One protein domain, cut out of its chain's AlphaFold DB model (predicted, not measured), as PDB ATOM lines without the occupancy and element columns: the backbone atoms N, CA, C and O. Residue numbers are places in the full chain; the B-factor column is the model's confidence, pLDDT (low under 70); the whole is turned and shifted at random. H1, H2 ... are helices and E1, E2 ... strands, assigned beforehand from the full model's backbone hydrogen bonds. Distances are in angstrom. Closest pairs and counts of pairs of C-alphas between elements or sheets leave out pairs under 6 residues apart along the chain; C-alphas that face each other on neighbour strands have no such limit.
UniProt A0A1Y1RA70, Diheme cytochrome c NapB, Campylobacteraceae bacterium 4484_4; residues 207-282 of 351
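What this domain is: This is residues 207 to 282 of the 351 residues of the protein "Diheme cytochrome c NapB" of Campylobacteraceae bacterium 4484_4 (UniProt A0A1Y1RA70). Little regular structure is present: a compact, rounded body, mostly loops, in which short helices H2 and H3 pair up, E1 and E2 form a small antiparallel hairpin, and H1 lies farther out. The printed part has 76 residues, with three named helices and two named strands in the order H1, H2, E1, E2, H3; the class is mixed, with 23 residues in named elements. The radius of gyration of the C-alphas is 11.2 A, and the spans are 30 by 27 by 20 A.

Where its parts are: H1, residues 216 to 223, begins at C-alpha (-29.478, 36.273, 22.531) and is 10.3 A long. H2 is residues 230 to 233, 5.4 A; E1 240 to 242, 7.0 A; E2 248 to 250, 7.2 A. H3, residues 262 to 266, 6.1 A, ends at C-alpha (-27.397, 17.927, 22.192).

How they stand to each other: H1 is apart from H2. H2 touches H3, closest at the C-alphas of Cys 231 and Cys 263, 4.5 A. In the E1 and E2 hairpin, N 241 and O 249 are within hydrogen-bond range, 2.8 A. H1 and H3 have every O i to N i+4 pair within range; H2 is too short for one.

The domain as a whole: The printed part has no cut. The E2 to H3 link is long, 11 residues. Residues 276 to 278 are under pLDDT 70.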
ATOM      1  N   PRO A 207     -25.794  37.338  12.029       88.62
ATOM      2  CA  PRO A 207     -25.891  35.952  11.600       88.62
ATOM      3  C   PRO A 207     -27.182  35.304  12.103       88.62
ATOM      4  O   PRO A 207     -27.606  35.501  13.243       88.62
ATOM      5  N   ILE A 208     -27.783  34.456  11.269       91.81
ATOM      6  CA  ILE A 208     -28.999  33.730  11.635       91.81
ATOM      7  C   ILE A 208     -28.648  32.662  12.666       91.81
ATOM      8  O   ILE A 208     -27.818  31.786  12.424       91.81
ATOM      9  N   ARG A 209     -29.288  32.720  13.832       91.06
ATOM     10  CA  ARG A 209     -29.043  31.775  14.926       91.06
ATOM     11  C   ARG A 209     -29.949  30.536  14.821       91.06
ATOM     12  O   ARG A 209     -31.042  30.626  14.255       91.06
ATOM     13  N   PRO A 210     -29.512  29.378  15.356       90.75
ATOM     14  CA  PRO A 210     -30.316  28.155  15.384       90.75
ATOM     15  C   PRO A 210     -31.658  28.326  16.124       90.75
ATOM     16  O   PRO A 210     -31.802  29.247  16.935       90.75
ATOM     17  N   PRO A 211     -32.643  27.435  15.871       89.12
ATOM     18  CA  PRO A 211     -33.920  27.446  16.588       89.12
ATOM     19  C   PRO A 211     -33.710  27.205  18.088       89.12
ATOM     20  O   PRO A 211     -32.663  26.704  18.497       89.12
ATOM     21  N   TYR A 212     -34.720  27.518  18.906       88.00
ATOM     22  CA  TYR A 212     -34.667  27.380  20.376       88.00
ATOM     23  C   TYR A 212     -33.719  28.345  21.104       88.00
ATOM     24  O   TYR A 212     -33.467  28.182  22.298       88.00
ATOM     25  N   ASN A 213     -33.224  29.378  20.417       87.06
ATOM     26  CA  ASN A 213     -32.506  30.480  21.048       87.06
ATOM     27  C   ASN A 213     -33.496  31.508  21.625       87.06
ATOM     28  O   ASN A 213     -33.903  32.435  20.927       87.06
ATOM     29  N   SER A 214     -33.884  31.352  22.893       81.06
ATOM     30  CA  SER A 214     -34.801  32.287  23.562       81.06
ATOM     31  C   SER A 214     -34.140  33.633  23.868       81.06
ATOM     32  O   SER A 214     -34.738  34.684  23.633       81.06
ATOM     33  N   ASN A 215     -32.897  33.618  24.363       83.12
ATOM     34  CA  ASN A 215     -32.203  34.810  24.847       83.12
ATOM     35  C   ASN A 215     -30.851  34.996  24.128       83.12
ATOM     36  O   ASN A 215     -29.923  34.225  24.389       83.12
ATOM     37  N   PRO A 216     -30.708  36.035  23.280       83.69
ATOM     38  CA  PRO A 216     -29.478  36.273  22.531       83.69
ATOM     39  C   PRO A 216     -28.269  36.551  23.440       83.69
ATOM     40  O   PRO A 216     -27.170  36.101  23.136       83.69
ATOM     41  N   ALA A 217     -28.466  37.194  24.596       84.94
ATOM     42  CA  ALA A 217     -27.368  37.509  25.513       84.94
ATOM     43  C   ALA A 217     -26.766  36.250  26.163       84.94
ATOM     44  O   ALA A 217     -25.548  36.123  26.276       84.94
ATOM     45  N   LEU A 218     -27.614  35.288  26.554       84.69
ATOM     46  CA  LEU A 218     -27.148  33.997  27.079       84.69
ATOM     47  C   LEU A 218     -26.460  33.170  25.992       84.69
ATOM     48  O   LEU A 218     -25.508  32.443  26.273       84.69
ATOM     49  N   PHE A 219     -26.924  33.299  24.748       88.31
ATOM     50  CA  PHE A 219     -26.326  32.616  23.613       88.31
ATOM     51  C   PHE A 219     -24.875  33.044  23.398       88.31
ATOM     52  O   PHE A 219     -24.009  32.186  23.276       88.31
ATOM     53  N   GLU A 220     -24.578  34.340  23.400       85.81
ATOM     54  CA  GLU A 220     -23.213  34.835  23.176       85.81
ATOM     55  C   GLU A 220     -22.246  34.449  24.305       85.81
ATOM     56  O   GLU A 220     -21.094  34.106  24.044       85.81
ATOM     57  N   GLN A 221     -22.719  34.437  25.552       86.25
ATOM     58  CA  GLN A 221     -21.878  34.140  26.714       86.25
ATOM     59  C   GLN A 221     -21.582  32.647  26.866       86.25
ATOM     60  O   GLN A 221     -20.437  32.262  27.068       86.25
ATOM     61  N   GLU A 222     -22.594  31.786  26.763       87.94
ATOM     62  CA  GLU A 222     -22.419  30.358  27.054       87.94
ATOM     63  C   GLU A 222     -22.006  29.548  25.818       87.94
ATOM     64  O   GLU A 222     -21.275  28.565  25.950       87.94
ATOM     65  N   CYS A 223     -22.424  29.946  24.608       88.88
ATOM     66  CA  CYS A 223     -22.072  29.224  23.378       88.88
ATOM     67  C   CYS A 223     -20.574  29.327  23.065       88.88
ATOM     68  O   CYS A 223     -19.967  28.338  22.661       88.88
ATOM     69  N   THR A 224     -19.965  30.486  23.321       88.50
ATOM     70  CA  THR A 224     -18.525  30.717  23.113       88.50
ATOM     71  C   THR A 224     -17.651  29.847  24.018       88.50
ATOM     72  O   THR A 224     -16.559  29.460  23.617       88.50
ATOM     73  N   THR A 225     -18.151  29.454  25.195       89.00
ATOM     74  CA  THR A 225     -17.438  28.540  26.109       89.00
ATOM     75  C   THR A 225     -17.456  27.074  25.661       89.00
ATOM     76  O   THR A 225     -16.779  26.239  26.260       89.00
ATOM     77  N   CYS A 226     -18.253  26.719  24.650       87.19
ATOM     78  CA  CYS A 226     -18.403  25.344  24.186       87.19
ATOM     79  C   CYS A 226     -17.482  25.063  22.991       87.19
ATOM     80  O   CYS A 226     -17.811  25.392  21.853       87.19
ATOM     81  N   GLU A 227     -16.351  24.395  23.236       84.56
ATOM     82  CA  GLU A 227     -15.398  24.014  22.179       84.56
ATOM     83  C   GLU A 227     -15.889  22.824  21.333       84.56
ATOM     84  O   GLU A 227     -15.744  22.829  20.114       84.56
ATOM     85  N   GLU A 228     -16.533  21.827  21.956       84.94
ATOM     86  CA  GLU A 228     -16.968  20.582  21.289       84.94
ATOM     87  C   GLU A 228     -18.117  20.780  20.280       84.94
ATOM     88  O   GLU A 228     -18.290  19.959  19.382       84.94
ATOM     89  N   LYS A 229     -18.934  21.833  20.448       89.38
ATOM     90  CA  LYS A 229     -20.101  22.182  19.605       89.38
ATOM     91  C   LYS A 229     -20.919  20.961  19.133       89.38
ATOM     92  O   LYS A 229     -21.104  20.758  17.930       89.38
ATOM     93  N   PRO A 230     -21.497  20.168  20.059       91.00
ATOM     94  CA  PRO A 230     -22.215  18.932  19.722       91.00
ATOM     95  C   PRO A 230     -23.451  19.159  18.833       91.00
ATOM     96  O   PRO A 230     -23.919  18.235  18.169       91.00
ATOM     97  N   CYS A 231     -23.977  20.387  18.789       92.38
ATOM     98  CA  CYS A 231     -25.081  20.775  17.918       92.38
ATOM     99  C   CYS A 231     -24.752  20.632  16.424       92.38
ATOM    100  O   CYS A 231     -25.641  20.244  15.671       92.38
ATOM    101  N   ILE A 232     -23.502  20.883  16.008       92.69
ATOM    102  CA  ILE A 232     -23.073  20.764  14.604       92.69
ATOM    103  C   ILE A 232     -23.158  19.299  14.164       92.69
ATOM    104  O   ILE A 232     -23.814  18.988  13.177       92.69
ATOM    105  N   ALA A 233     -22.581  18.388  14.952       92.31
ATOM    106  CA  ALA A 233     -22.588  16.953  14.658       92.31
ATOM    107  C   ALA A 233     -23.982  16.303  14.761       92.31
ATOM    108  O   ALA A 233     -24.197  15.224  14.219       92.31
ATOM    109  N   SER A 234     -24.919  16.937  15.472       93.44
ATOM    110  CA  SER A 234     -26.286  16.427  15.645       93.44
ATOM    111  C   SER A 234     -27.239  16.855  14.523       93.44
ATOM    112  O   SER A 234     -28.401  16.459  14.534       93.44
ATOM    113  N   CYS A 235     -26.797  17.708  13.595       93.06
ATOM    114  CA  CYS A 235     -27.639  18.227  12.526       93.06
ATOM    115  C   CYS A 235     -27.514  17.375  11.257       93.06
ATOM    116  O   CYS A 235     -26.574  17.544  10.493       93.06
ATOM    117  N   ASP A 236     -28.511  16.532  10.982       91.06
ATOM    118  CA  ASP A 236     -28.538  15.677   9.780       91.06
ATOM    119  C   ASP A 236     -28.538  16.460   8.445       91.06
ATOM    120  O   ASP A 236     -28.184  15.927   7.391       91.06
ATOM    121  N   GLU A 237     -28.966  17.727   8.472       90.38
ATOM    122  CA  GLU A 237     -29.037  18.593   7.287       90.38
ATOM    123  C   GLU A 237     -27.741  19.388   7.039       90.38
ATOM    124  O   GLU A 237     -27.623  20.040   6.000       90.38
ATOM    125  N   ASP A 238     -26.762  19.323   7.950       92.62
ATOM    126  CA  ASP A 238     -25.476  20.036   7.868       92.62
ATOM    127  C   ASP A 238     -25.620  21.559   7.643       92.62
ATOM    128  O   ASP A 238     -24.865  22.160   6.879       92.62
ATOM    129  N   ILE A 239     -26.614  22.190   8.279       93.62
ATOM    130  CA  ILE A 239     -26.895  23.635   8.131       93.62
ATOM    131  C   ILE A 239     -26.261  24.503   9.224       93.62
ATOM    132  O   ILE A 239     -26.313  25.725   9.134       93.62
ATOM    133  N   ILE A 240     -25.711  23.907  10.287       93.75
ATOM    134  CA  ILE A 240     -25.121  24.648  11.410       93.75
ATOM    135  C   ILE A 240     -23.619  24.808  11.169       93.75
ATOM    136  O   ILE A 240     -22.890  23.821  11.133       93.75
ATOM    137  N   ILE A 241     -23.158  26.053  11.064       92.81
ATOM    138  CA  ILE A 241     -21.748  26.409  10.878       92.81
ATOM    139  C   ILE A 241     -21.190  27.118  12.115       92.81
ATOM    140  O   ILE A 241     -21.911  27.814  12.834       92.81
ATOM    141  N   ALA A 242     -19.895  26.939  12.376       92.75
ATOM    142  CA  ALA A 242     -19.180  27.695  13.400       92.75
ATOM    143  C   ALA A 242     -18.685  29.026  12.816       92.75
ATOM    144  O   ALA A 242     -18.090  29.040  11.741       92.75
ATOM    145  N   LEU A 243     -18.918  30.121  13.536       90.81
ATOM    146  CA  LEU A 243     -18.388  31.447  13.216       90.81
ATOM    147  C   LEU A 243     -17.033  31.675  13.892       90.81
ATOM    148  O   LEU A 243     -16.693  31.008  14.874       90.81
ATOM    149  N   GLU A 244     -16.298  32.664  13.384       87.62
ATOM    150  CA  GLU A 244     -15.025  33.133  13.949       87.62
ATOM    151  C   GLU A 244     -15.183  33.628  15.394       87.62
ATOM    152  O   GLU A 244     -14.316  33.378  16.226       87.62
ATOM    153  N   ASP A 245     -16.350  34.187  15.733       84.62
ATOM    154  CA  ASP A 245     -16.713  34.626  17.089       84.62
ATOM    155  C   ASP A 245     -16.843  33.472  18.104       84.62
ATOM    156  O   ASP A 245     -17.280  33.674  19.234       84.62
ATOM    157  N   GLY A 246     -16.588  32.226  17.700       85.62
ATOM    158  CA  GLY A 246     -16.765  31.038  18.534       85.62
ATOM    159  C   GLY A 246     -18.221  30.581  18.672       85.62
ATOM    160  O   GLY A 246     -18.463  29.476  19.153       85.62
ATOM    161  N   THR A 247     -19.184  31.366  18.187       90.38
ATOM    162  CA  THR A 247     -20.616  31.027  18.171       90.38
ATOM    163  C   THR A 247     -21.002  30.168  16.960       90.38
ATOM    164  O   THR A 247     -20.190  29.908  16.073       90.38
ATOM    165  N   VAL A 248     -22.254  29.702  16.916       92.00
ATOM    166  CA  VAL A 248     -22.808  28.971  15.764       92.00
ATOM    167  C   VAL A 248     -23.873  29.792  15.035       92.00
ATOM    168  O   VAL A 248     -24.577  30.601  15.651       92.00
ATOM    169  N   ALA A 249     -24.007  29.574  13.730       92.81
ATOM    170  CA  ALA A 249     -25.043  30.162  12.883       92.81
ATOM    171  C   ALA A 249     -25.613  29.133  11.903       92.81
ATOM    172  O   ALA A 249     -25.082  28.032  11.760       92.81
ATOM    173  N   LEU A 250     -26.710  29.501  11.251       93.06
ATOM    174  CA  LEU A 250     -27.343  28.723  10.197       93.06
ATOM    175  C   LEU A 250     -26.927  29.230   8.816       93.06
ATOM    176  O   LEU A 250     -26.982  30.430   8.554       93.06
ATOM    177  N   ASP A 251     -26.592  28.297   7.929       93.69
ATOM    178  CA  ASP A 251     -26.418  28.521   6.496       93.69
ATOM    179  C   ASP A 251     -27.486  27.741   5.711       93.69
ATOM    180  O   ASP A 251     -27.558  26.511   5.764       93.69
ATOM    181  N   PHE A 252     -28.320  28.468   4.962       92.94
ATOM    182  CA  PHE A 252     -29.406  27.905   4.149       92.94
ATOM    183  C   PHE A 252     -29.041  27.709   2.675       92.94
ATOM    184  O   PHE A 252     -29.910  27.401   1.856       92.94
ATOM    185  N   SER A 253     -27.767  27.866   2.308       89.38
ATOM    186  CA  SER A 253     -27.318  27.790   0.912       89.38
ATOM    187  C   SER A 253     -27.623  26.445   0.245       89.38
ATOM    188  O   SER A 253     -27.822  26.385  -0.966       89.38
ATOM    189  N   LYS A 254     -27.648  25.350   1.017       84.00
ATOM    190  CA  LYS A 254     -27.827  23.985   0.486       84.00
ATOM    191  C   LYS A 254     -29.114  23.311   0.952       84.00
ATOM    192  O   LYS A 254     -29.727  22.578   0.178       84.00
ATOM    193  N   ARG A 255     -29.496  23.497   2.218       89.81
ATOM    194  CA  ARG A 255     -30.608  22.787   2.871       89.81
ATOM    195  C   ARG A 255     -31.341  23.695   3.859       89.81
ATOM    196  O   ARG A 255     -30.885  24.794   4.150       89.81
ATOM    197  N   GLY A 256     -32.490  23.228   4.344       91.69
ATOM    198  CA  GLY A 256     -33.306  23.912   5.345       91.69
ATOM    199  C   GLY A 256     -33.363  23.168   6.679       91.69
ATOM    200  O   GLY A 256     -32.945  22.019   6.795       91.69
ATOM    201  N   CYS A 257     -33.909  23.829   7.695       92.38
ATOM    202  CA  CYS A 257     -34.163  23.257   9.010       92.38
ATOM    203  C   CYS A 257     -35.468  22.452   9.019       92.38
ATOM    204  O   CYS A 257     -36.526  22.955   8.642       92.38
ATOM    205  N   THR A 258     -35.412  21.216   9.515       90.50
ATOM    206  CA  THR A 258     -36.574  20.326   9.684       90.50
ATOM    207  C   THR A 258     -37.247  20.435  11.053       90.50
ATOM    208  O   THR A 258     -38.298  19.834  11.259       90.50
ATOM    209  N   TYR A 259     -36.669  21.201  11.986       90.31
ATOM    210  CA  TYR A 259     -37.119  21.310  13.382       90.31
ATOM    211  C   TYR A 259     -37.234  19.933  14.067       90.31
ATOM    212  O   TYR A 259     -38.277  19.565  14.604       90.31
ATOM    213  N   CYS A 260     -36.150  19.145  14.016       89.38
ATOM    214  CA  CYS A 260     -36.064  17.807  14.619       89.38
ATOM    215  C   CYS A 260     -35.779  17.794  16.138       89.38
ATOM    216  O   CYS A 260     -35.846  16.739  16.773       89.38
ATOM    217  N   ASP A 261     -35.475  18.955  16.727       90.31
ATOM    218  CA  ASP A 261     -35.127  19.173  18.144       90.31
ATOM    219  C   ASP A 261     -33.758  18.626  18.579       90.31
ATOM    220  O   ASP A 261     -33.359  18.798  19.731       90.31
ATOM    221  N   ASP A 262     -33.014  17.970  17.691       90.88
ATOM    222  CA  ASP A 262     -31.797  17.247  18.076       90.88
ATOM    223  C   ASP A 262     -30.645  18.188  18.443       90.88
ATOM    224  O   ASP A 262     -29.921  17.927  19.405       90.88
ATOM    225  N   CYS A 263     -30.550  19.352  17.790       91.31
ATOM    226  CA  CYS A 263     -29.587  20.392  18.158       91.31
ATOM    227  C   CYS A 263     -29.816  20.930  19.581       91.31
ATOM    228  O   CYS A 263     -28.851  21.201  20.294       91.31
ATOM    229  N   ALA A 264     -31.077  21.048  20.015       90.38
ATOM    230  CA  ALA A 264     -31.414  21.495  21.362       90.38
ATOM    231  C   ALA A 264     -31.135  20.403  22.404       90.38
ATOM    232  O   ALA A 264     -30.535  20.684  23.437       90.38
ATOM    233  N   LYS A 265     -31.462  19.136  22.107       90.62
ATOM    234  CA  LYS A 265     -31.147  17.995  22.992       90.62
ATOM    235  C   LYS A 265     -29.644  17.785  23.177       90.62
ATOM    236  O   LYS A 265     -29.210  17.382  24.251       90.62
ATOM    237  N   ALA A 266     -28.851  18.044  22.140       91.94
ATOM    238  CA  ALA A 266     -27.397  17.927  22.192       91.94
ATOM    239  C   ALA A 266     -26.729  19.053  23.004       91.94
ATOM    240  O   ALA A 266     -25.577  18.920  23.428       91.94
ATOM    241  N   CYS A 267     -27.429  20.168  23.235       91.25
ATOM    242  CA  CYS A 267     -26.888  21.324  23.935       91.25
ATOM    243  C   CYS A 267     -26.831  21.092  25.455       91.25
ATOM    244  O   CYS A 267     -27.762  21.405  26.191       91.25
ATOM    245  N   LYS A 268     -25.686  20.607  25.952       86.81
ATOM    246  CA  LYS A 268     -25.445  20.405  27.398       86.81
ATOM    247  C   LYS A 268     -25.498  21.702  28.221       86.81
ATOM    248  O   LYS A 268     -25.785  21.656  29.410       86.81
ATOM    249  N   LYS A 269     -25.196  22.844  27.596       86.12
ATOM    250  CA  LYS A 269     -25.139  24.170  28.235       86.12
ATOM    251  C   LYS A 269     -26.511  24.827  28.422       86.12
ATOM    252  O   LYS A 269     -26.585  25.880  29.038       86.12
ATOM    253  N   GLY A 270     -27.583  24.241  27.878       83.38
ATOM    254  CA  GLY A 270     -28.933  24.806  27.993       83.38
ATOM    255  C   GLY A 270     -29.134  26.125  27.237       83.38
ATOM    256  O   GLY A 270     -30.104  26.829  27.484       83.38
ATOM    257  N   VAL A 271     -28.240  26.458  26.298       88.00
ATOM    258  CA  VAL A 271     -28.366  27.653  25.443       88.00
ATOM    259  C   VAL A 271     -29.572  27.531  24.510       88.00
ATOM    260  O   VAL A 271     -30.273  28.503  24.248       88.00
ATOM    261  N   LEU A 272     -29.815  26.314  24.024       87.94
ATOM    262  CA  LEU A 272     -30.965  25.967  23.201       87.94
ATOM    263  C   LEU A 272     -31.990  25.263  24.089       87.94
ATOM    264  O   LEU A 272     -31.815  24.093  24.430       87.94
ATOM    265  N   THR A 273     -33.035  25.983  24.496       84.56
ATOM    266  CA  THR A 273     -34.023  25.472  25.458       84.56
ATOM    267  C   THR A 273     -35.273  24.977  24.738       84.56
ATOM    268  O   THR A 273     -35.914  25.721  23.999       84.56
ATOM    269  N   LEU A 274     -35.657  23.722  24.988       83.94
ATOM    270  CA  LEU A 274     -36.923  23.175  24.503       83.94
ATOM    271  C   LEU A 274     -38.085  23.707  25.350       83.94
ATOM    272  O   LEU A 274     -38.253  23.315  26.503       83.94
ATOM    273  N   THR A 275     -38.891  24.585  24.765       77.19
ATOM    274  CA  THR A 275     -40.178  25.035  25.309       77.19
ATOM    275  C   THR A 275     -41.344  24.245  24.717       77.19
ATOM    276  O   THR A 275     -41.218  23.605  23.674       77.19
ATOM    277  N   GLU A 276     -42.502  24.290  25.381       68.31
ATOM    278  CA  GLU A 276     -43.729  23.637  24.894       68.31
ATOM    279  C   GLU A 276     -44.222  24.223  23.561       68.31
ATOM    280  O   GLU A 276     -44.806  23.510  22.741       68.31
ATOM    281  N   GLU A 277     -43.940  25.505  23.316       67.38
ATOM    282  CA  GLU A 277     -44.080  26.125  22.003       67.38
ATOM    283  C   GLU A 277     -42.735  26.087  21.262       67.38
ATOM    284  O   GLU A 277     -41.730  26.566  21.808       67.38
ATOM    285  N   PRO A 278     -42.681  25.527  20.036       64.69
ATOM    286  CA  PRO A 278     -41.450  25.489  19.268       64.69
ATOM    287  C   PRO A 278     -41.059  26.913  18.873       64.69
ATOM    288  O   PRO A 278     -41.768  27.592  18.129       64.69
ATOM    289  N   LEU A 279     -39.915  27.360  19.382       70.00
ATOM    290  CA  LEU A 279     -39.313  28.626  18.992       70.00
ATOM    291  C   LEU A 279     -38.801  28.503  17.560       70.00
ATOM    292  O   LEU A 279     -37.814  27.810  17.288       70.00
ATOM    293  N   LEU A 280     -39.506  29.169  16.647       80.56
ATOM    294  CA  LEU A 280     -39.115  29.259  15.248       80.56
ATOM    295  C   LEU A 280     -37.818  30.058  15.093       80.56
ATOM    296  O   LEU A 280     -37.392  30.800  15.980       80.56
ATOM    297  N   ILE A 281     -37.189  29.892  13.935       88.50
ATOM    298  CA  ILE A 281     -35.967  30.606  13.585       88.50
ATOM    299  C   ILE A 281     -36.292  32.100  13.478       88.50
ATOM    300  O   ILE A 281     -37.206  32.493  12.748       88.50
ATOM    301  N   ARG A 282     -35.521  32.922  14.201       87.38
ATOM    302  CA  ARG A 282     -35.575  34.392  14.165       87.38
ATOM    303  C   ARG A 282     -34.920  34.926  12.890       87.38
ATOM    304  O   ARG A 282     -33.837  35.507  12.915       87.38
TER     305      ARG A 282